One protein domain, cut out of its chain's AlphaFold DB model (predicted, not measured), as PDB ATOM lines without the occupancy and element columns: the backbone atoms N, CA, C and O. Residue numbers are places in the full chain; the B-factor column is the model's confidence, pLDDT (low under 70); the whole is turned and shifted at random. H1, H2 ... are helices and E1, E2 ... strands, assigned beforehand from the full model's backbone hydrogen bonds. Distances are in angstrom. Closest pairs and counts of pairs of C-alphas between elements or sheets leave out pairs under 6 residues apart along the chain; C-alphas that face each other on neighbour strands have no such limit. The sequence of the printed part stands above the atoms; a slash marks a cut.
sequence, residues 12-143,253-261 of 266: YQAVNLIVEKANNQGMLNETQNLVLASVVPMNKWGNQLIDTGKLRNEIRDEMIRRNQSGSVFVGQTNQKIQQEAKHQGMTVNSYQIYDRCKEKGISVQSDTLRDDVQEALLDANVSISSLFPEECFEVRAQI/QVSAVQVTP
ATOM      1  N   TYR A  12     135.785 164.951 198.151       89.75
ATOM      2  CA  TYR A  12     134.421 164.429 198.040       89.75
ATOM      3  C   TYR A  12     134.125 164.037 196.591       89.75
ATOM      4  O   TYR A  12     133.666 162.927 196.325       89.75
ATOM      5  N   GLN A  13     134.477 164.916 195.647       88.81
ATOM      6  CA  GLN A  13     134.390 164.663 194.208       88.81
ATOM      7  C   GLN A  13     135.220 163.443 193.792       88.81
ATOM      8  O   GLN A  13     134.738 162.591 193.045       88.81
ATOM      9  N   ALA A  14     136.454 163.336 194.294       89.19
ATOM     10  CA  ALA A  14     137.339 162.217 194.007       89.19
ATOM     11  C   ALA A  14     136.780 160.891 194.547       89.19
ATOM     12  O   ALA A  14     136.773 159.905 193.814       89.19
ATOM     13  N   VAL A  15     136.272 160.851 195.787       89.06
ATOM     14  CA  VAL A  15     135.666 159.629 196.346       89.06
ATOM     15  C   VAL A  15     134.393 159.232 195.600       89.06
ATOM     16  O   VAL A  15     134.276 158.064 195.236       89.06
ATOM     17  N   ASN A  16     133.487 160.170 195.308       87.62
ATOM     18  CA  ASN A  16     132.261 159.877 194.558       87.62
ATOM     19  C   ASN A  16     132.595 159.270 193.179       87.62
ATOM     20  O   ASN A  16     132.123 158.186 192.843       87.62
ATOM     21  N   LEU A  17     133.539 159.874 192.447       88.62
ATOM     22  CA  LEU A  17     134.018 159.359 191.162       88.62
ATOM     23  C   LEU A  17     134.657 157.956 191.260       88.62
ATOM     24  O   LEU A  17     134.527 157.156 190.330       88.62
ATOM     25  N   ILE A  18     135.344 157.632 192.364       89.44
ATOM     26  CA  ILE A  18     135.898 156.284 192.577       89.44
ATOM     27  C   ILE A  18     134.785 155.266 192.864       89.44
ATOM     28  O   ILE A  18     134.804 154.190 192.268       89.44
ATOM     29  N   VAL A  19     133.813 155.589 193.725       89.19
ATOM     30  CA  VAL A  19     132.679 154.698 194.050       89.19
ATOM     31  C   VAL A  19     131.812 154.453 192.811       89.19
ATOM     32  O   VAL A  19     131.518 153.302 192.486       89.19
ATOM     33  N   GLU A  20     131.498 155.504 192.048       88.19
ATOM     34  CA  GLU A  20     130.820 155.395 190.754       88.19
ATOM     35  C   GLU A  20     131.584 154.476 189.790       88.19
ATOM     36  O   GLU A  20     130.990 153.597 189.160       88.19
ATOM     37  N   LYS A  21     132.908 154.640 189.675       87.75
ATOM     38  CA  LYS A  21     133.711 153.792 188.791       87.75
ATOM     39  C   LYS A  21     133.752 152.341 189.264       87.75
ATOM     40  O   LYS A  21     133.598 151.457 188.427       87.75
ATOM     41  N   ALA A  22     133.901 152.089 190.564       88.38
ATOM     42  CA  ALA A  22     133.857 150.743 191.133       88.38
ATOM     43  C   ALA A  22     132.522 150.049 190.810       88.38
ATOM     44  O   ALA A  22     132.524 148.936 190.285       88.38
ATOM     45  N   ASN A  23     131.392 150.746 190.992       86.62
ATOM     46  CA  ASN A  23     130.083 150.262 190.552       86.62
ATOM     47  C   ASN A  23     130.057 149.945 189.050       86.62
ATOM     48  O   ASN A  23     129.651 148.859 188.646       86.62
ATOM     49  N   ASN A  24     130.481 150.889 188.207       87.44
ATOM     50  CA  ASN A  24     130.409 150.745 186.751       87.44
ATOM     51  C   ASN A  24     131.352 149.649 186.210       87.44
ATOM     52  O   ASN A  24     131.202 149.226 185.067       87.44
ATOM     53  N   GLN A  25     132.306 149.184 187.024       87.94
ATOM     54  CA  GLN A  25     133.175 148.036 186.751       87.94
ATOM     55  C   GLN A  25     132.666 146.719 187.374       87.94
ATOM     56  O   GLN A  25     133.362 145.713 187.288       87.94
ATOM     57  N   GLY A  26     131.478 146.707 187.991       85.81
ATOM     58  CA  GLY A  26     130.902 145.523 188.641       85.81
ATOM     59  C   GLY A  26     131.568 145.141 189.967       85.81
ATOM     60  O   GLY A  26     131.348 144.041 190.458       85.81
ATOM     61  N   MET A  27     132.379 146.030 190.555       86.62
ATOM     62  CA  MET A  27     133.044 145.791 191.844       86.62
ATOM     63  C   MET A  27     132.114 145.996 193.048       86.62
ATOM     64  O   MET A  27     132.505 145.693 194.169       86.62
ATOM     65  N   LEU A  28     130.911 146.531 192.822       88.81
ATOM     66  CA  LEU A  28     129.852 146.637 193.819       88.81
ATOM     67  C   LEU A  28     128.630 145.848 193.340       88.81
ATOM     68  O   LEU A  28     128.175 146.027 192.209       88.81
ATOM     69  N   ASN A  29     128.107 144.987 194.209       88.44
ATOM     70  CA  ASN A  29     126.907 144.177 193.999       88.44
ATOM     71  C   ASN A  29     125.707 144.783 194.770       88.44
ATOM     72  O   ASN A  29     125.801 145.874 195.335       88.44
ATOM     73  N   GLU A  30     124.563 144.099 194.816       86.69
ATOM     74  CA  GLU A  30     123.382 144.589 195.551       86.69
ATOM     75  C   GLU A  30     123.519 144.471 197.085       86.69
ATOM     76  O   GLU A  30     122.920 145.254 197.829       86.69
ATOM     77  N   THR A  31     124.308 143.514 197.591       87.06
ATOM     78  CA  THR A  31     124.319 143.114 199.008       87.06
ATOM     79  C   THR A  31     125.683 142.637 199.499       87.06
ATOM     80  O   THR A  31     126.342 141.851 198.834       87.06
ATOM     81  N   GLN A  32     126.026 142.989 200.745       84.50
ATOM     82  CA  GLN A  32     127.246 142.545 201.446       84.50
ATOM     83  C   GLN A  32     128.557 143.142 200.899       84.50
ATOM     84  O   GLN A  32     129.633 142.607 201.153       84.50
ATOM     85  N   ASN A  33     128.485 144.299 200.233       92.25
ATOM     86  CA  ASN A  33     129.669 145.065 199.838       92.25
ATOM     87  C   ASN A  33     130.521 145.478 201.053       92.25
ATOM     88  O   ASN A  33     129.975 145.875 202.090       92.25
ATOM     89  N   LEU A  34     131.844 145.512 200.884       93.31
ATOM     90  CA  LEU A  34     132.771 146.185 201.793       93.31
ATOM     91  C   LEU A  34     133.425 147.378 201.080       93.31
ATOM     92  O   LEU A  34     134.129 147.218 200.082       93.31
ATOM     93  N   VAL A  35     133.192 148.588 201.597       94.38
ATOM     94  CA  VAL A  35     133.771 149.832 201.061       94.38
ATOM     95  C   VAL A  35     134.681 150.460 202.109       94.38
ATOM     96  O   VAL A  35     134.233 150.837 203.191       94.38
ATOM     97  N   LEU A  36     135.965 150.594 201.779       94.50
ATOM     98  CA  LEU A  36     136.987 151.131 202.673       94.50
ATOM     99  C   LEU A  36     137.574 152.410 202.068       94.50
ATOM    100  O   LEU A  36     138.252 152.360 201.039       94.50
ATOM    101  N   ALA A  37     137.356 153.556 202.708       93.56
ATOM    102  CA  ALA A  37     137.907 154.840 202.283       93.56
ATOM    103  C   ALA A  37     138.785 155.446 203.385       93.56
ATOM    104  O   ALA A  37     138.311 155.702 204.492       93.56
ATOM    105  N   SER A  38     140.052 155.725 203.063       92.56
ATOM    106  CA  SER A  38     140.970 156.437 203.959       92.56
ATOM    107  C   SER A  38     141.575 157.655 203.282       92.56
ATOM    108  O   SER A  38     142.205 157.557 202.223       92.56
ATOM    109  N   VAL A  39     141.444 158.810 203.934       90.25
ATOM    110  CA  VAL A  39     142.075 160.052 203.475       90.25
ATOM    111  C   VAL A  39     143.380 160.289 204.234       90.25
ATOM    112  O   VAL A  39     143.429 160.143 205.454       90.25
ATOM    113  N   VAL A  40     144.437 160.660 203.503       88.94
ATOM    114  CA  VAL A  40     145.756 161.000 204.055       88.94
ATOM    115  C   VAL A  40     146.046 162.474 203.759       88.94
ATOM    116  O   VAL A  40     146.418 162.815 202.633       88.94
ATOM    117  N   PRO A  41     145.879 163.383 204.732       85.38
ATOM    118  CA  PRO A  41     146.154 164.797 204.528       85.38
ATOM    119  C   PRO A  41     147.637 165.068 204.252       85.38
ATOM    120  O   PRO A  41     148.513 164.748 205.052       85.38
ATOM    121  N   MET A  42     147.918 165.701 203.110       76.62
ATOM    122  CA  MET A  42     149.283 166.040 202.674       76.62
ATOM    123  C   MET A  42     149.846 167.312 203.328       76.62
ATOM    124  O   MET A  42     151.007 167.654 203.126       76.62
ATOM    125  N   ASN A  43     149.024 168.054 204.073       74.19
ATOM    126  CA  ASN A  43     149.424 169.272 204.768       74.19
ATOM    127  C   ASN A  43     148.798 169.323 206.169       74.19
ATOM    128  O   ASN A  43     147.802 168.654 206.450       74.19
ATOM    129  N   LYS A  44     149.385 170.143 207.047       68.00
ATOM    130  CA  LYS A  44     149.030 170.218 208.476       68.00
ATOM    131  C   LYS A  44     147.596 170.708 208.736       68.00
ATOM    132  O   LYS A  44     147.080 170.481 209.824       68.00
ATOM    133  N   TRP A  45     146.958 171.345 207.751       65.38
ATOM    134  CA  TRP A  45     145.588 171.861 207.835       65.38
ATOM    135  C   TRP A  45     144.532 170.890 207.306       65.38
ATOM    136  O   TRP A  45     143.361 171.038 207.636       65.38
ATOM    137  N   GLY A  46     144.906 169.884 206.510       60.84
ATOM    138  CA  GLY A  46     143.927 168.974 205.915       60.84
ATOM    139  C   GLY A  46     143.150 168.166 206.962       60.84
ATOM    140  O   GLY A  46     141.967 167.924 206.759       60.84
ATOM    141  N   ASN A  47     143.749 167.891 208.130       61.38
ATOM    142  CA  ASN A  47     143.046 167.307 209.281       61.38
ATOM    143  C   ASN A  47     141.864 168.159 209.796       61.38
ATOM    144  O   ASN A  47     140.993 167.618 210.466       61.38
ATOM    145  N   GLN A  48     141.856 169.470 209.529       64.88
ATOM    146  CA  GLN A  48     140.789 170.414 209.893       64.88
ATOM    147  C   GLN A  48     139.835 170.734 208.730       64.88
ATOM    148  O   GLN A  48     138.798 171.351 208.958       64.88
ATOM    149  N   LEU A  49     140.187 170.365 207.494       75.06
ATOM    150  CA  LEU A  49     139.451 170.746 206.281       75.06
ATOM    151  C   LEU A  49     138.585 169.608 205.713       75.06
ATOM    152  O   LEU A  49     137.663 169.860 204.937       75.06
ATOM    153  N   ILE A  50     138.889 168.360 206.072       85.12
ATOM    154  CA  ILE A  50     138.153 167.176 205.622       85.12
ATOM    155  C   ILE A  50     137.067 166.843 206.649       85.12
ATOM    156  O   ILE A  50     137.346 166.409 207.763       85.12
ATOM    157  N   ASP A  51     135.813 167.029 206.246       88.94
ATOM    158  CA  ASP A  51     134.640 166.583 206.987       88.94
ATOM    159  C   ASP A  51     134.378 165.110 206.645       88.94
ATOM    160  O   ASP A  51     133.815 164.763 205.601       88.94
ATOM    161  N   THR A  52     134.815 164.216 207.531       89.06
ATOM    162  CA  THR A  52     134.583 162.775 207.380       89.06
ATOM    163  C   THR A  52     133.099 162.418 207.481       89.06
ATOM    164  O   THR A  52     132.680 161.449 206.855       89.06
ATOM    165  N   GLY A  53     132.279 163.207 208.182       91.69
ATOM    166  CA  GLY A  53     130.826 163.043 208.237       91.69
ATOM    167  C   GLY A  53     130.178 163.301 206.878       91.69
ATOM    168  O   GLY A  53     129.425 162.456 206.387       91.69
ATOM    169  N   LYS A  54     130.549 164.401 206.212       92.31
ATOM    170  CA  LYS A  54     130.161 164.655 204.818       92.31
ATOM    171  C   LYS A  54     130.622 163.515 203.909       92.31
ATOM    172  O   LYS A  54     129.816 163.001 203.142       92.31
ATOM    173  N   LEU A  55     131.873 163.065 204.028       92.00
ATOM    174  CA  LEU A  55     132.402 161.987 203.183       92.00
ATOM    175  C   LEU A  55     131.640 160.657 203.349       92.00
ATOM    176  O   LEU A  55     131.382 159.969 202.363       92.00
ATOM    177  N   ARG A  56     131.220 160.317 204.576       94.25
ATOM    178  CA  ARG A  56     130.337 159.166 204.846       94.25
ATOM    179  C   ARG A  56     128.974 159.314 204.179       94.25
ATOM    180  O   ARG A  56     128.438 158.319 203.698       94.25
ATOM    181  N   ASN A  57     128.415 160.522 204.165       93.44
ATOM    182  CA  ASN A  57     127.127 160.788 203.527       93.44
ATOM    183  C   ASN A  57     127.222 160.633 202.003       93.44
ATOM    184  O   ASN A  57     126.417 159.905 201.444       93.44
ATOM    185  N   GLU A  58     128.256 161.188 201.357       92.56
ATOM    186  CA  GLU A  58     128.473 161.034 199.905       92.56
ATOM    187  C   GLU A  58     128.546 159.548 199.489       92.56
ATOM    188  O   GLU A  58     127.868 159.135 198.552       92.56
ATOM    189  N   ILE A  59     129.303 158.712 200.220       93.75
ATOM    190  CA  ILE A  59     129.381 157.263 199.934       93.75
ATOM    191  C   ILE A  59     128.037 156.566 200.208       93.75
ATOM    192  O   ILE A  59     127.615 155.716 199.423       93.75
ATOM    193  N   ARG A  60     127.353 156.912 201.310       94.62
ATOM    194  CA  ARG A  60     126.048 156.330 201.661       94.62
ATOM    195  C   ARG A  60     125.007 156.613 200.589       94.62
ATOM    196  O   ARG A  60     124.329 155.690 200.146       94.62
ATOM    197  N   ASP A  61     124.879 157.876 200.211       92.19
ATOM    198  CA  ASP A  61     123.868 158.342 199.274       92.19
ATOM    199  C   ASP A  61     124.132 157.741 197.890       92.19
ATOM    200  O   ASP A  61     123.189 157.327 197.219       92.19
ATOM    201  N   GLU A  62     125.402 157.571 197.509       90.00
ATOM    202  CA  GLU A  62     125.790 156.900 196.270       90.00
ATOM    203  C   GLU A  62     125.422 155.409 196.248       90.00
ATOM    204  O   GLU A  62     124.827 154.936 195.278       90.00
ATOM    205  N   MET A  63     125.696 154.673 197.329       91.88
ATOM    206  CA  MET A  63     125.291 153.266 197.450       91.88
ATOM    207  C   MET A  63     123.761 153.112 197.472       91.88
ATOM    208  O   MET A  63     123.215 152.272 196.755       91.88
ATOM    209  N   ILE A  64     123.039 153.956 198.220       92.81
ATOM    210  CA  ILE A  64     121.565 153.949 198.253       92.81
ATOM    211  C   ILE A  64     120.990 154.257 196.864       92.81
ATOM    212  O   ILE A  64     120.092 153.545 196.408       92.81
ATOM    213  N   ARG A  65     121.528 155.265 196.163       90.69
ATOM    214  CA  ARG A  65     121.125 155.668 194.802       90.69
ATOM    215  C   ARG A  65     121.231 154.522 193.792       90.69
ATOM    216  O   ARG A  65     120.461 154.496 192.834       90.69
ATOM    217  N   ARG A  66     122.153 153.581 194.012       88.31
ATOM    218  CA  ARG A  66     122.386 152.404 193.159       88.31
ATOM    219  C   ARG A  66     121.760 151.107 193.687       88.31
ATOM    220  O   ARG A  66     121.999 150.053 193.112       88.31
ATOM    221  N   ASN A  67     120.937 151.180 194.737       91.50
ATOM    222  CA  ASN A  67     120.324 150.031 195.412       91.50
ATOM    223  C   ASN A  67     121.353 149.023 195.985       91.50
ATOM    224  O   ASN A  67     121.155 147.813 195.925       91.50
ATOM    225  N   GLN A  68     122.450 149.524 196.560       92.12
ATOM    226  CA  GLN A  68     123.550 148.717 197.099       92.12
ATOM    227  C   GLN A  68     123.584 148.744 198.629       92.12
ATOM    228  O   GLN A  68     123.478 149.799 199.256       92.12
ATOM    229  N   SER A  69     123.763 147.571 199.232       94.38
ATOM    230  CA  SER A  69     123.871 147.384 200.683       94.38
ATOM    231  C   SER A  69     125.246 146.839 201.066       94.38
ATOM    232  O   SER A  69     125.831 146.040 200.332       94.38
ATOM    233  N   GLY A  70     125.767 147.232 202.226       93.88
ATOM    234  CA  GLY A  70     127.107 146.835 202.654       93.88
ATOM    235  C   GLY A  70     127.592 147.530 203.924       93.88
ATOM    236  O   GLY A  70     126.888 148.351 204.508       93.88
ATOM    237  N   SER A  71     128.815 147.205 204.337       94.94
ATOM    238  CA  SER A  71     129.524 147.907 205.412       94.94
ATOM    239  C   SER A  71     130.496 148.923 204.820       94.94
ATOM    240  O   SER A  71     131.266 148.601 203.914       94.94
ATOM    241  N   VAL A  72     130.481 150.144 205.350       95.44
ATOM    242  CA  VAL A  72     131.343 151.238 204.896       95.44
ATOM    243  C   VAL A  72     132.201 151.721 206.055       95.44
ATOM    244  O   VAL A  72     131.669 152.100 207.097       95.44
ATOM    245  N   PHE A  73     133.516 151.759 205.854       95.75
ATOM    246  CA  PHE A  73     134.489 152.391 206.744       95.75
ATOM    247  C   PHE A  73     135.004 153.684 206.106       95.75
ATOM    248  O   PHE A  73     135.473 153.670 204.964       95.75
ATOM    249  N   VAL A  74     134.949 154.794 206.850       95.06
ATOM    250  CA  VAL A  74     135.540 156.075 206.430       95.06
ATOM    251  C   VAL A  74     136.462 156.603 207.517       95.06
ATOM    252  O   VAL A  74     136.018 157.226 208.491       95.06
ATOM    253  N   GLY A  75     137.753 156.361 207.308       90.38
ATOM    254  CA  GLY A  75     138.841 156.805 208.166       90.38
ATOM    255  C   GLY A  75     139.563 158.043 207.632       90.38
ATOM    256  O   GLY A  75     139.564 158.358 206.437       90.38
ATOM    257  N   GLN A  76     140.253 158.724 208.538       89.25
ATOM    258  CA  GLN A  76     141.286 159.693 208.202       89.25
ATOM    259  C   GLN A  76     142.555 159.293 208.943       89.25
ATOM    260  O   GLN A  76     142.517 158.978 210.129       89.25
ATOM    261  N   THR A  77     143.683 159.313 208.244       90.06
ATOM    262  CA  THR A  77     144.969 158.911 208.804       90.06
ATOM    263  C   THR A  77     146.082 159.844 208.339       90.06
ATOM    264  O   THR A  77     145.819 160.892 207.759       90.06
ATOM    265  N   ASN A  78     147.336 159.530 208.646       89.56
ATOM    266  CA  ASN A  78     148.471 160.430 208.464       89.56
ATOM    267  C   ASN A  78     149.597 159.800 207.621       89.56
ATOM    268  O   ASN A  78     149.588 158.610 207.305       89.56
ATOM    269  N   GLN A  79     150.590 160.617 207.265       89.69
ATOM    270  CA  GLN A  79     151.709 160.193 206.415       89.69
ATOM    271  C   GLN A  79     152.583 159.091 207.041       89.69
ATOM    272  O   GLN A  79     153.174 158.317 206.296       89.69
ATOM    273  N   LYS A  80     152.640 158.966 208.379       92.31
ATOM    274  CA  LYS A  80     153.362 157.867 209.046       92.31
ATOM    275  C   LYS A  80     152.670 156.529 208.757       92.31
ATOM    276  O   LYS A  80     153.317 155.616 208.262       92.31
ATOM    277  N   ILE A  81     151.353 156.447 208.958       92.94
ATOM    278  CA  ILE A  81     150.558 155.245 208.643       92.94
ATOM    279  C   ILE A  81     150.639 154.903 207.145       92.94
ATOM    280  O   ILE A  81     150.758 153.736 206.779       92.94
ATOM    281  N   GLN A  82     150.657 155.909 206.263       93.81
ATOM    282  CA  GLN A  82     150.865 155.707 204.822       93.81
ATOM    283  C   GLN A  82     152.251 155.110 204.496       93.81
ATOM    284  O   GLN A  82     152.362 154.250 203.621       93.81
ATOM    285  N   GLN A  83     153.308 155.547 205.189       94.75
ATOM    286  CA  GLN A  83     154.666 155.016 205.029       94.75
ATOM    287  C   GLN A  83     154.799 153.590 205.579       94.75
ATOM    288  O   GLN A  83     155.413 152.750 204.926       94.75
ATOM    289  N   GLU A  84     154.196 153.298 206.732       95.44
ATOM    290  CA  GLU A  84     154.191 151.960 207.336       95.44
ATOM    291  C   GLU A  84     153.425 150.949 206.470       95.44
ATOM    292  O   GLU A  84     153.957 149.877 206.181       95.44
ATOM    293  N   ALA A  85     152.249 151.324 205.953       94.81
ATOM    294  CA  ALA A  85     151.500 150.521 204.987       94.81
ATOM    295  C   ALA A  85     152.350 150.192 203.747       94.81
ATOM    296  O   ALA A  85     152.471 149.031 203.356       94.81
ATOM    297  N   LYS A  86     153.023 151.204 203.174       94.56
ATOM    298  CA  LYS A  86     153.925 151.023 202.029       94.56
ATOM    299  C   LYS A  86     155.108 150.104 202.357       94.56
ATOM    300  O   LYS A  86     155.483 149.296 201.513       94.56
ATOM    301  N   HIS A  87     155.688 150.212 203.552       95.25
ATOM    302  CA  HIS A  87     156.796 149.356 203.987       95.25
ATOM    303  C   HIS A  87     156.382 147.880 204.101       95.25
ATOM    304  O   HIS A  87     157.171 147.005 203.761       95.25
ATOM    305  N   GLN A  88     155.137 147.610 204.503       92.19
ATOM    306  CA  GLN A  88     154.579 146.255 204.621       92.19
ATOM    307  C   GLN A  88     153.901 145.753 203.333       92.19
ATOM    308  O   GLN A  88     153.285 144.690 203.334       92.19
ATOM    309  N   GLY A  89     153.989 146.500 202.223       94.06
ATOM    310  CA  GLY A  89     153.345 146.126 200.960       94.06
ATOM    311  C   GLY A  89     151.816 146.033 201.059       94.06
ATOM    312  O   GLY A  89     151.217 145.208 200.372       94.06
ATOM    313  N   MET A  90     151.209 146.843 201.934       93.88
ATOM    314  CA  MET A  90     149.773 146.926 202.212       93.88
ATOM    315  C   MET A  90     149.168 148.218 201.653       93.88
ATOM    316  O   MET A  90     149.845 149.244 201.524       93.88
ATOM    317  N   THR A  91     147.856 148.215 201.399       93.00
ATOM    318  CA  THR A  91     147.114 149.472 201.238       93.00
ATOM    319  C   THR A  91     146.969 150.181 202.588       93.00
ATOM    320  O   THR A  91     147.059 149.569 203.655       93.00
ATOM    321  N   VAL A  92     146.689 151.486 202.557       94.56
ATOM    322  CA  VAL A  92     146.419 152.280 203.771       94.56
ATOM    323  C   VAL A  92     145.203 151.746 204.549       94.56
ATOM    324  O   VAL A  92     145.161 151.868 205.772       94.56
ATOM    325  N   ASN A  93     144.235 151.124 203.865       94.69
ATOM    326  CA  ASN A  93     143.076 150.487 204.497       94.69
ATOM    327  C   ASN A  93     143.462 149.148 205.144       94.69
ATOM    328  O   ASN A  93     143.226 148.968 206.338       94.69
ATOM    329  N   SER A  94     144.114 148.252 204.390       95.12
ATOM    330  CA  SER A  94     144.602 146.956 204.887       95.12
ATOM    331  C   SER A  94     145.482 147.118 206.124       95.12
ATOM    332  O   SER A  94     145.305 146.402 207.105       95.12
ATOM    333  N   TYR A  95     146.392 148.099 206.112       96.06
ATOM    334  CA  TYR A  95     147.296 148.336 207.233       96.06
ATOM    335  C   TYR A  95     146.582 148.864 208.485       96.06
ATOM    336  O   TYR A  95     146.874 148.396 209.578       96.06
ATOM    337  N   GLN A  96     145.606 149.774 208.359       95.56
ATOM    338  CA  GLN A  96     144.817 150.216 209.520       95.56
ATOM    339  C   GLN A  96     144.031 149.061 210.151       95.56
ATOM    340  O   GLN A  96     143.957 148.967 211.375       95.56
ATOM    341  N   ILE A  97     143.477 148.165 209.329       96.12
ATOM    342  CA  ILE A  97     142.769 146.966 209.795       96.12
ATOM    343  C   ILE A  97     143.740 146.008 210.492       96.12
ATOM    344  O   ILE A  97     143.469 145.586 211.613       96.12
ATOM    345  N   TYR A  98     144.897 145.729 209.881       95.81
ATOM    346  CA  TYR A  98     145.973 144.941 210.488       95.81
ATOM    347  C   TYR A  98     146.401 145.502 211.853       95.81
ATOM    348  O   TYR A  98     146.530 144.754 212.825       95.81
ATOM    349  N   ASP A  99     146.589 146.820 211.943       95.06
ATOM    350  CA  ASP A  99     147.032 147.480 213.167       95.06
ATOM    351  C   ASP A  99     145.971 147.401 214.270       95.06
ATOM    352  O   ASP A  99     146.252 146.894 215.358       95.06
ATOM    353  N   ARG A 100     144.716 147.739 213.953       96.19
ATOM    354  CA  ARG A 100     143.578 147.637 214.880       96.19
ATOM    355  C   ARG A 100     143.289 146.195 215.319       96.19
ATOM    356  O   ARG A 100     142.844 145.987 216.447       96.19
ATOM    357  N   CYS A 101     143.554 145.192 214.478       96.56
ATOM    358  CA  CYS A 101     143.483 143.785 214.879       96.56
ATOM    359  C   CYS A 101     144.560 143.438 215.919       96.56
ATOM    360  O   CYS A 101     144.215 142.898 216.971       96.56
ATOM    361  N   LYS A 102     145.829 143.823 215.698       94.94
ATOM    362  CA  LYS A 102     146.902 143.636 216.695       94.94
ATOM    363  C   LYS A 102     146.594 144.352 218.013       94.94
ATOM    364  O   LYS A 102     146.754 143.743 219.067       94.94
ATOM    365  N   GLU A 103     146.113 145.599 217.965       95.88
ATOM    366  CA  GLU A 103     145.701 146.372 219.152       95.88
ATOM    367  C   GLU A 103     144.653 145.626 219.997       95.88
ATOM    368  O   GLU A 103     144.685 145.688 221.224       95.88
ATOM    369  N   LYS A 104     143.736 144.894 219.348       95.56
ATOM    370  CA  LYS A 104     142.690 144.094 220.007       95.56
ATOM    371  C   LYS A 104     143.097 142.644 220.306       95.56
ATOM    372  O   LYS A 104     142.264 141.878 220.783       95.56
ATOM    373  N   GLY A 105     144.343 142.248 220.034       96.12
ATOM    374  CA  GLY A 105     144.816 140.869 220.211       96.12
ATOM    375  C   GLY A 105     144.205 139.859 219.228       96.12
ATOM    376  O   GLY A 105     144.201 138.660 219.504       96.12
ATOM    377  N   ILE A 106     143.675 140.328 218.095       96.44
ATOM    378  CA  ILE A 106     143.064 139.502 217.052       96.44
ATOM    379  C   ILE A 106     144.158 139.067 216.074       96.44
ATOM    380  O   ILE A 106     144.812 139.898 215.441       96.44
ATOM    381  N   SER A 107     144.356 137.755 215.952       93.62
ATOM    382  CA  SER A 107     145.308 137.175 215.004       93.62
ATOM    383  C   SER A 107     144.733 137.209 213.588       93.62
ATOM    384  O   SER A 107     143.688 136.618 213.333       93.62
ATOM    385  N   VAL A 108     145.426 137.887 212.675       93.38
ATOM    386  CA  VAL A 108     145.080 138.015 211.250       93.38
ATOM    387  C   VAL A 108     146.320 137.738 210.406       93.38
ATOM    388  O   VAL A 108     147.418 138.178 210.754       93.38
ATOM    389  N   GLN A 109     146.155 137.025 209.291       90.62
ATOM    390  CA  GLN A 109     147.248 136.792 208.348       90.62
ATOM    391  C   GLN A 109     147.533 138.072 207.557       90.62
ATOM    392  O   GLN A 109     146.640 138.647 206.933       90.62
ATOM    393  N   SER A 110     148.787 138.529 207.589       89.25
ATOM    394  CA  SER A 110     149.203 139.763 206.913       89.25
ATOM    395  C   SER A 110     149.102 139.664 205.395       89.25
ATOM    396  O   SER A 110     148.803 140.667 204.758       89.25
ATOM    397  N   ASP A 111     149.331 138.480 204.825       91.69
ATOM    398  CA  ASP A 111     149.253 138.274 203.377       91.69
ATOM    399  C   ASP A 111     147.798 138.232 202.894       91.69
ATOM    400  O   ASP A 111     147.458 138.983 201.985       91.69
ATOM    401  N   THR A 112     146.896 137.524 203.588       91.69
ATOM    402  CA  THR A 112     145.455 137.593 203.286       91.69
ATOM    403  C   THR A 112     144.944 139.037 203.367       91.69
ATOM    404  O   THR A 112     144.291 139.497 202.443       91.69
ATOM    405  N   LEU A 113     145.330 139.825 204.384       90.56
ATOM    406  CA  LEU A 113     144.952 141.250 204.471       90.56
ATOM    407  C   LEU A 113     145.511 142.140 203.344       90.56
ATOM    408  O   LEU A 113     144.978 143.232 203.115       90.56
ATOM    409  N   ARG A 114     146.596 141.733 202.675       90.44
ATOM    410  CA  ARG A 114     147.152 142.448 201.514       90.44
ATOM    411  C   ARG A 114     146.344 142.167 200.252       90.44
ATOM    412  O   ARG A 114     146.121 143.105 199.487       90.44
ATOM    413  N   ASP A 115     145.894 140.928 200.092       89.25
ATOM    414  CA  ASP A 115     145.233 140.441 198.883       89.25
ATOM    415  C   ASP A 115     143.699 140.602 198.958       89.25
ATOM    416  O   ASP A 115     143.121 141.303 198.122       89.25
ATOM    417  N   ASP A 116     143.049 140.061 199.996       90.50
ATOM    418  CA  ASP A 116     141.611 140.202 200.264       90.50
ATOM    419  C   ASP A 116     141.323 140.500 201.753       90.50
ATOM    420  O   ASP A 116     141.381 139.660 202.657       90.50
ATOM    421  N   VAL A 117     140.953 141.757 202.009       92.12
ATOM    422  CA  VAL A 117     140.600 142.243 203.347       92.12
ATOM    423  C   VAL A 117     139.316 141.601 203.881       92.12
ATOM    424  O   VAL A 117     139.187 141.419 205.091       92.12
ATOM    425  N   GLN A 118     138.354 141.287 203.016       91.62
ATOM    426  CA  GLN A 118     137.076 140.712 203.416       91.62
ATOM    427  C   GLN A 118     137.248 139.243 203.816       91.62
ATOM    428  O   GLN A 118     136.742 138.854 204.868       91.62
ATOM    429  N   GLU A 119     138.026 138.470 203.054       93.31
ATOM    430  CA  GLU A 119     138.431 137.103 203.413       93.31
ATOM    431  C   GLU A 119     139.154 137.080 204.770       93.31
ATOM    432  O   GLU A 119     138.726 136.387 205.692       93.31
ATOM    433  N   ALA A 120     140.165 137.935 204.961       94.69
ATOM    434  CA  ALA A 120     140.932 137.972 206.208       94.69
ATOM    435  C   ALA A 120     140.102 138.351 207.454       94.69
ATOM    436  O   ALA A 120     140.402 137.904 208.565       94.69
ATOM    437  N   LEU A 121     139.070 139.187 207.291       94.12
ATOM    438  CA  LEU A 121     138.128 139.534 208.362       94.12
ATOM    439  C   LEU A 121     137.167 138.373 208.678       94.12
ATOM    440  O   LEU A 121     136.860 138.136 209.850       94.12
ATOM    441  N   LEU A 122     136.726 137.629 207.657       93.44
ATOM    442  CA  LEU A 122     135.888 136.437 207.813       93.44
ATOM    443  C   LEU A 122     136.645 135.305 208.523       93.44
ATOM    444  O   LEU A 122     136.122 134.755 209.492       93.44
ATOM    445  N   ASP A 123     137.887 135.024 208.120       95.00
ATOM    446  CA  ASP A 123     138.763 134.018 208.744       95.00
ATOM    447  C   ASP A 123     139.012 134.294 210.233       95.00
ATOM    448  O   ASP A 123     138.988 133.386 211.068       95.00
ATOM    449  N   ALA A 124     139.215 135.565 210.588       94.69
ATOM    450  CA  ALA A 124     139.376 136.000 211.974       94.69
ATOM    451  C   ALA A 124     138.039 136.168 212.731       94.69
ATOM    452  O   ALA A 124     138.045 136.572 213.896       94.69
ATOM    453  N   ASN A 125     136.900 135.854 212.096       95.44
ATOM    454  CA  ASN A 125     135.543 135.975 212.637       95.44
ATOM    455  C   ASN A 125     135.268 137.359 213.266       95.44
ATOM    456  O   ASN A 125     134.733 137.480 214.372       95.44
ATOM    457  N   VAL A 126     135.668 138.423 212.563       95.06
ATOM    458  CA  VAL A 126     135.592 139.811 213.033       95.06
ATOM    459  C   VAL A 126     134.966 140.712 211.967       95.06
ATOM    460  O   VAL A 126     135.227 140.578 210.777       95.06
ATOM    461  N   SER A 127     134.121 141.661 212.377       94.56
ATOM    462  CA  SER A 127     133.497 142.619 211.453       94.56
ATOM    463  C   SER A 127     134.194 143.976 211.491       94.56
ATOM    464  O   SER A 127     134.644 144.422 212.551       94.56
ATOM    465  N   ILE A 128     134.215 144.689 210.361       94.75
ATOM    466  CA  ILE A 128     134.813 146.032 210.280       94.75
ATOM    467  C   ILE A 128     134.191 147.000 211.309       94.75
ATOM    468  O   ILE A 128     134.912 147.713 212.006       94.75
ATOM    469  N   SER A 129     132.874 146.911 211.528       94.75
ATOM    470  CA  SER A 129     132.141 147.693 212.535       94.75
ATOM    471  C   SER A 129     132.538 147.370 213.980       94.75
ATOM    472  O   SER A 129     132.446 148.234 214.846       94.75
ATOM    473  N   SER A 130     133.008 146.150 214.260       95.56
ATOM    474  CA  SER A 130     133.546 145.790 215.581       95.56
ATOM    475  C   SER A 130     134.983 146.279 215.797       95.56
ATOM    476  O   SER A 130     135.397 146.508 216.936       95.56
ATOM    477  N   LEU A 131     135.755 146.487 214.723       96.12
ATOM    478  CA  LEU A 131     137.099 147.069 214.779       96.12
ATOM    479  C   LEU A 131     137.051 148.597 214.934       96.12
ATOM    480  O   LEU A 131     137.803 149.145 215.752       96.12
ATOM    481  N   PHE A 132     136.134 149.249 214.215       96.19
ATOM    482  CA  PHE A 132     136.018 150.703 214.062       96.19
ATOM    483  C   PHE A 132     134.564 151.182 214.277       96.19
ATOM    484  O   PHE A 132     133.869 151.507 213.309       96.19
ATOM    485  N   PRO A 133     134.058 151.178 215.526       94.56
ATOM    486  CA  PRO A 133     132.650 151.462 215.816       94.56
ATOM    487  C   PRO A 133     132.252 152.931 215.607       94.56
ATOM    488  O   PRO A 133     131.067 153.216 215.449       94.56
ATOM    489  N   GLU A 134     133.211 153.862 215.597       93.62
ATOM    490  CA  GLU A 134     132.962 155.287 215.350       93.62
ATOM    491  C   GLU A 134     133.153 155.657 213.874       93.62
ATOM    492  O   GLU A 134     132.662 156.692 213.417       93.62
ATOM    493  N   GLU A 135     133.876 154.829 213.118       94.44
ATOM    494  CA  GLU A 135     134.281 155.075 211.736       94.44
ATOM    495  C   GLU A 135     133.511 154.251 210.699       94.44
ATOM    496  O   GLU A 135     133.492 154.614 209.518       94.44
ATOM    497  N   CYS A 136     132.829 153.191 211.140       94.88
ATOM    498  CA  CYS A 136     131.969 152.358 210.307       94.88
ATOM    499  C   CYS A 136     130.489 152.726 210.389       94.88
ATOM    500  O   CYS A 136     129.985 153.211 211.399       94.88
ATOM    501  N   PHE A 137     129.766 152.403 209.322       95.19
ATOM    502  CA  PHE A 137     128.311 152.359 209.306       95.19
ATOM    503  C   PHE A 137     127.819 151.326 208.288       95.19
ATOM    504  O   PHE A 137     128.506 150.994 207.321       95.19
ATOM    505  N   GLU A 138     126.609 150.821 208.504       95.50
ATOM    506  CA  GLU A 138     125.938 149.927 207.563       95.50
ATOM    507  C   GLU A 138     125.081 150.748 206.589       95.50
ATOM    508  O   GLU A 138     124.371 151.676 206.989       95.50
ATOM    509  N   VAL A 139     125.131 150.399 205.305       94.94
ATOM    510  CA  VAL A 139     124.221 150.898 204.273       94.94
ATOM    511  C   VAL A 139     123.232 149.797 203.938       94.94
ATOM    512  O   VAL A 139     123.624 148.678 203.609       94.94
ATOM    513  N   ARG A 140     121.941 150.126 203.998       93.69
ATOM    514  CA  ARG A 140     120.847 149.251 203.578       93.69
ATOM    515  C   ARG A 140     120.060 149.948 202.487       93.69
ATOM    516  O   ARG A 140     119.366 150.929 202.754       93.69
ATOM    517  N   ALA A 141     120.171 149.440 201.269       85.56
ATOM    518  CA  ALA A 141     119.322 149.870 200.178       85.56
ATOM    519  C   ALA A 141     117.874 149.434 200.425       85.56
ATOM    520  O   ALA A 141     117.606 148.332 200.913       85.56
ATOM    521  N   GLN A 142     116.926 150.299 200.072       74.88
ATOM    522  CA  GLN A 142     115.516 149.933 200.115       74.88
ATOM    523  C   GLN A 142     115.150 149.183 198.837       74.88
ATOM    524  O   GLN A 142     114.715 149.795 197.861       74.88
ATOM    525  N   ILE A 143     115.290 147.853 198.880       59.88
ATOM    526  CA  ILE A 143     114.758 146.947 197.854       59.88
ATOM    527  C   ILE A 143     113.297 147.334 197.608       59.88
ATOM    528  O   ILE A 143     112.466 147.309 198.522       59.88
ATOM    529  N   GLN A 253     144.800 164.789 198.493       35.69
ATOM    530  CA  GLN A 253     144.667 163.579 197.679       35.69
ATOM    531  C   GLN A 253     144.032 162.431 198.477       35.69
ATOM    532  O   GLN A 253     144.456 162.098 199.585       35.69
ATOM    533  N   VAL A 254     143.035 161.785 197.872       40.72
ATOM    534  CA  VAL A 254     142.475 160.509 198.333       40.72
ATOM    535  C   VAL A 254     143.502 159.416 198.039       40.72
ATOM    536  O   VAL A 254     143.749 159.107 196.876       40.72
ATOM    537  N   SER A 255     144.127 158.843 199.073       39.56
ATOM    538  CA  SER A 255     145.236 157.895 198.874       39.56
ATOM    539  C   SER A 255     144.796 156.434 198.738       39.56
ATOM    540  O   SER A 255     145.592 155.635 198.246       39.56
ATOM    541  N   ALA A 256     143.587 156.065 199.181       41.00
ATOM    542  CA  ALA A 256     143.007 154.741 198.949       41.00
ATOM    543  C   ALA A 256     141.478 154.741 199.131       41.00
ATOM    544  O   ALA A 256     140.970 155.036 200.215       41.00
ATOM    545  N   VAL A 257     140.759 154.314 198.091       43.03
ATOM    546  CA  VAL A 257     139.427 153.708 198.222       43.03
ATOM    547  C   VAL A 257     139.568 152.281 197.707       43.03
ATOM    548  O   VAL A 257     139.933 152.079 196.549       43.03
ATOM    549  N   GLN A 258     139.343 151.304 198.580       46.91
ATOM    550  CA  GLN A 258     139.403 149.881 198.255       46.91
ATOM    551  C   GLN A 258     137.990 149.313 198.356       46.91
ATOM    552  O   GLN A 258     137.263 149.595 199.311       46.91
ATOM    553  N   VAL A 259     137.610 148.559 197.332       44.00
ATOM    554  CA  VAL A 259     136.292 147.950 197.167       44.00
ATOM    555  C   VAL A 259     136.532 146.502 196.766       44.00
ATOM    556  O   VAL A 259     137.241 146.262 195.788       44.00
ATOM    557  N   THR A 260     135.976 145.562 197.526       35.59
ATOM    558  CA  THR A 260     136.110 144.117 197.297       35.59
ATOM    559  C   THR A 260     134.744 143.522 196.930       35.59
ATOM    560  O   THR A 260     133.847 143.526 197.776       35.59
ATOM    561  N   PRO A 261     134.545 143.041 195.687       33.91
ATOM    562  CA  PRO A 261     133.392 142.220 195.337       33.91
ATOM    563  C   PRO A 261     133.585 140.770 195.799       33.91
ATOM    564  O   PRO A 261     134.698 140.254 195.840       33.91
TER     565      PRO A 261
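This is residues 12 to 143 and 253 to 261 of the 266 residues of an uncharacterized protein of Desulfosporosinus sp. BG (UniProt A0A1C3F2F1). A twisted sheet of four strands runs through the middle, with two long helices, H1 and H3, side by side over one face and running along the strands. Across the sheet from them, the short helix H8 sits over edge strand E3, and a cluster of H4, H5, H6 and H7 grazes the sheet with residues 92 to 96 of H5 and 117 to 119 of H7. The printed part has 141 residues, with eight named helices and four named strands in the order H1 E1 H2 H3 E2 H4 H5 H6 H7 H8 E3 E4; the class is mixed, helices and strands. The sheet, in the order E3, E2, E1, E4, is mixed: E1 and E2 are parallel, and the edge strands are antiparallel to their neighbours. The whole is compact, with a radius of gyration of the C-alphas of 14.5 A, and rounded, spanning 38 by 38 by 26 A.

H1, residues 12 to 24, is on the sheet at a height of 9.7 A, over edge strand E4, residues 254 to 260, at 25 degrees on the local plane. Their closest C-alphas, those of Ala 14 and Val 254, are 6.9 A apart. E1, residues 33 to 39, is antiparallel to E4 at 169 degrees, with N 36 and O 258 within hydrogen-bond range at 3.0 A. H2, residues 46 to 49, is only just not on the sheet, with 4 pairs of C-alphas within 10 A. H3, residues 52 to 65, has a height of 9.2 A over the sheet; it lies over E2, residues 70 to 76, at 20 degrees on the local plane, and only just not over E1, on which 2 of its C-alphas fall. H1 and H3, on the same face, touch at a shallow tilt of 29 degrees and run the same way; their closest C-alphas are those of Tyr 12 and Leu 55, 6.0 A apart. E1, H2, H3 and E2 form a strand-helix-strand unit, two parallel neighbour strands with helices between, and its crossover is right-handed; N 73 and O 35 are 2.9 A apart. H4, residues 79 to 87, touches H5, residues 92 to 103, about perpendicular at 88 degrees, through residues 92 to 96 of H5 alone; the closest C-alphas, those of Ala 85 and Tyr 95, are 5.2 A apart. H5 is the hub, touching three helices. H5 and H6, residues 110 to 115, are a hairpin at a shallow tilt of 27 degrees, touching through residues 94 to 98 of H5 alone, closest at C-alphas 94 and 113, 5.7 A. H7, residues 117 to 123, touches H6 only at the corner, closest at C-alphas 112 and 120, 5.4 A. H8, residues 128 to 131, only just touches H5, with 3 pairs of C-alphas within 8 A, through residues 97 to 101 of H5 alone; the closest are C-alphas 100 and 131, 6.5 A. H8 is on the opposite face from H1 and H3, only just over E3, residues 136 to 139, on which 3 of its C-alphas fall. E3 is antiparallel to E2 at 147 degrees, with N 72 and O 137 2.9 A apart. Every O i to N i+4 pair is within hydrogen-bond range in H1, H3, H4, H5, H6 and H7; H2 and H8 are too short for such a pair.

H1 begins with C-alpha 12 at (134.421, 164.429, 198.040) and is 18.2 A long. E1 is 19.8 A long, H3 19.7 A, E2 19.9 A and H5 16.5 A, its C-alpha 92 at (146.419, 152.280, 203.771). E4 is 17.6 A long and ends with C-alpha 260 at (136.110, 144.117, 197.297).

The C-alphas of Lys 44 and Ile 143, the two farthest apart, are 42.8 A apart. Residues 144 to 252 are not printed; C-alphas 143 and 253 are 34.2 A apart across this cut. Of the links that are printed whole, none is long. Mean pLDDT of the printed part is 87.2; residues 44 to 48, 143 and 253 to 261 are under 70, and E4 has a mean of 42.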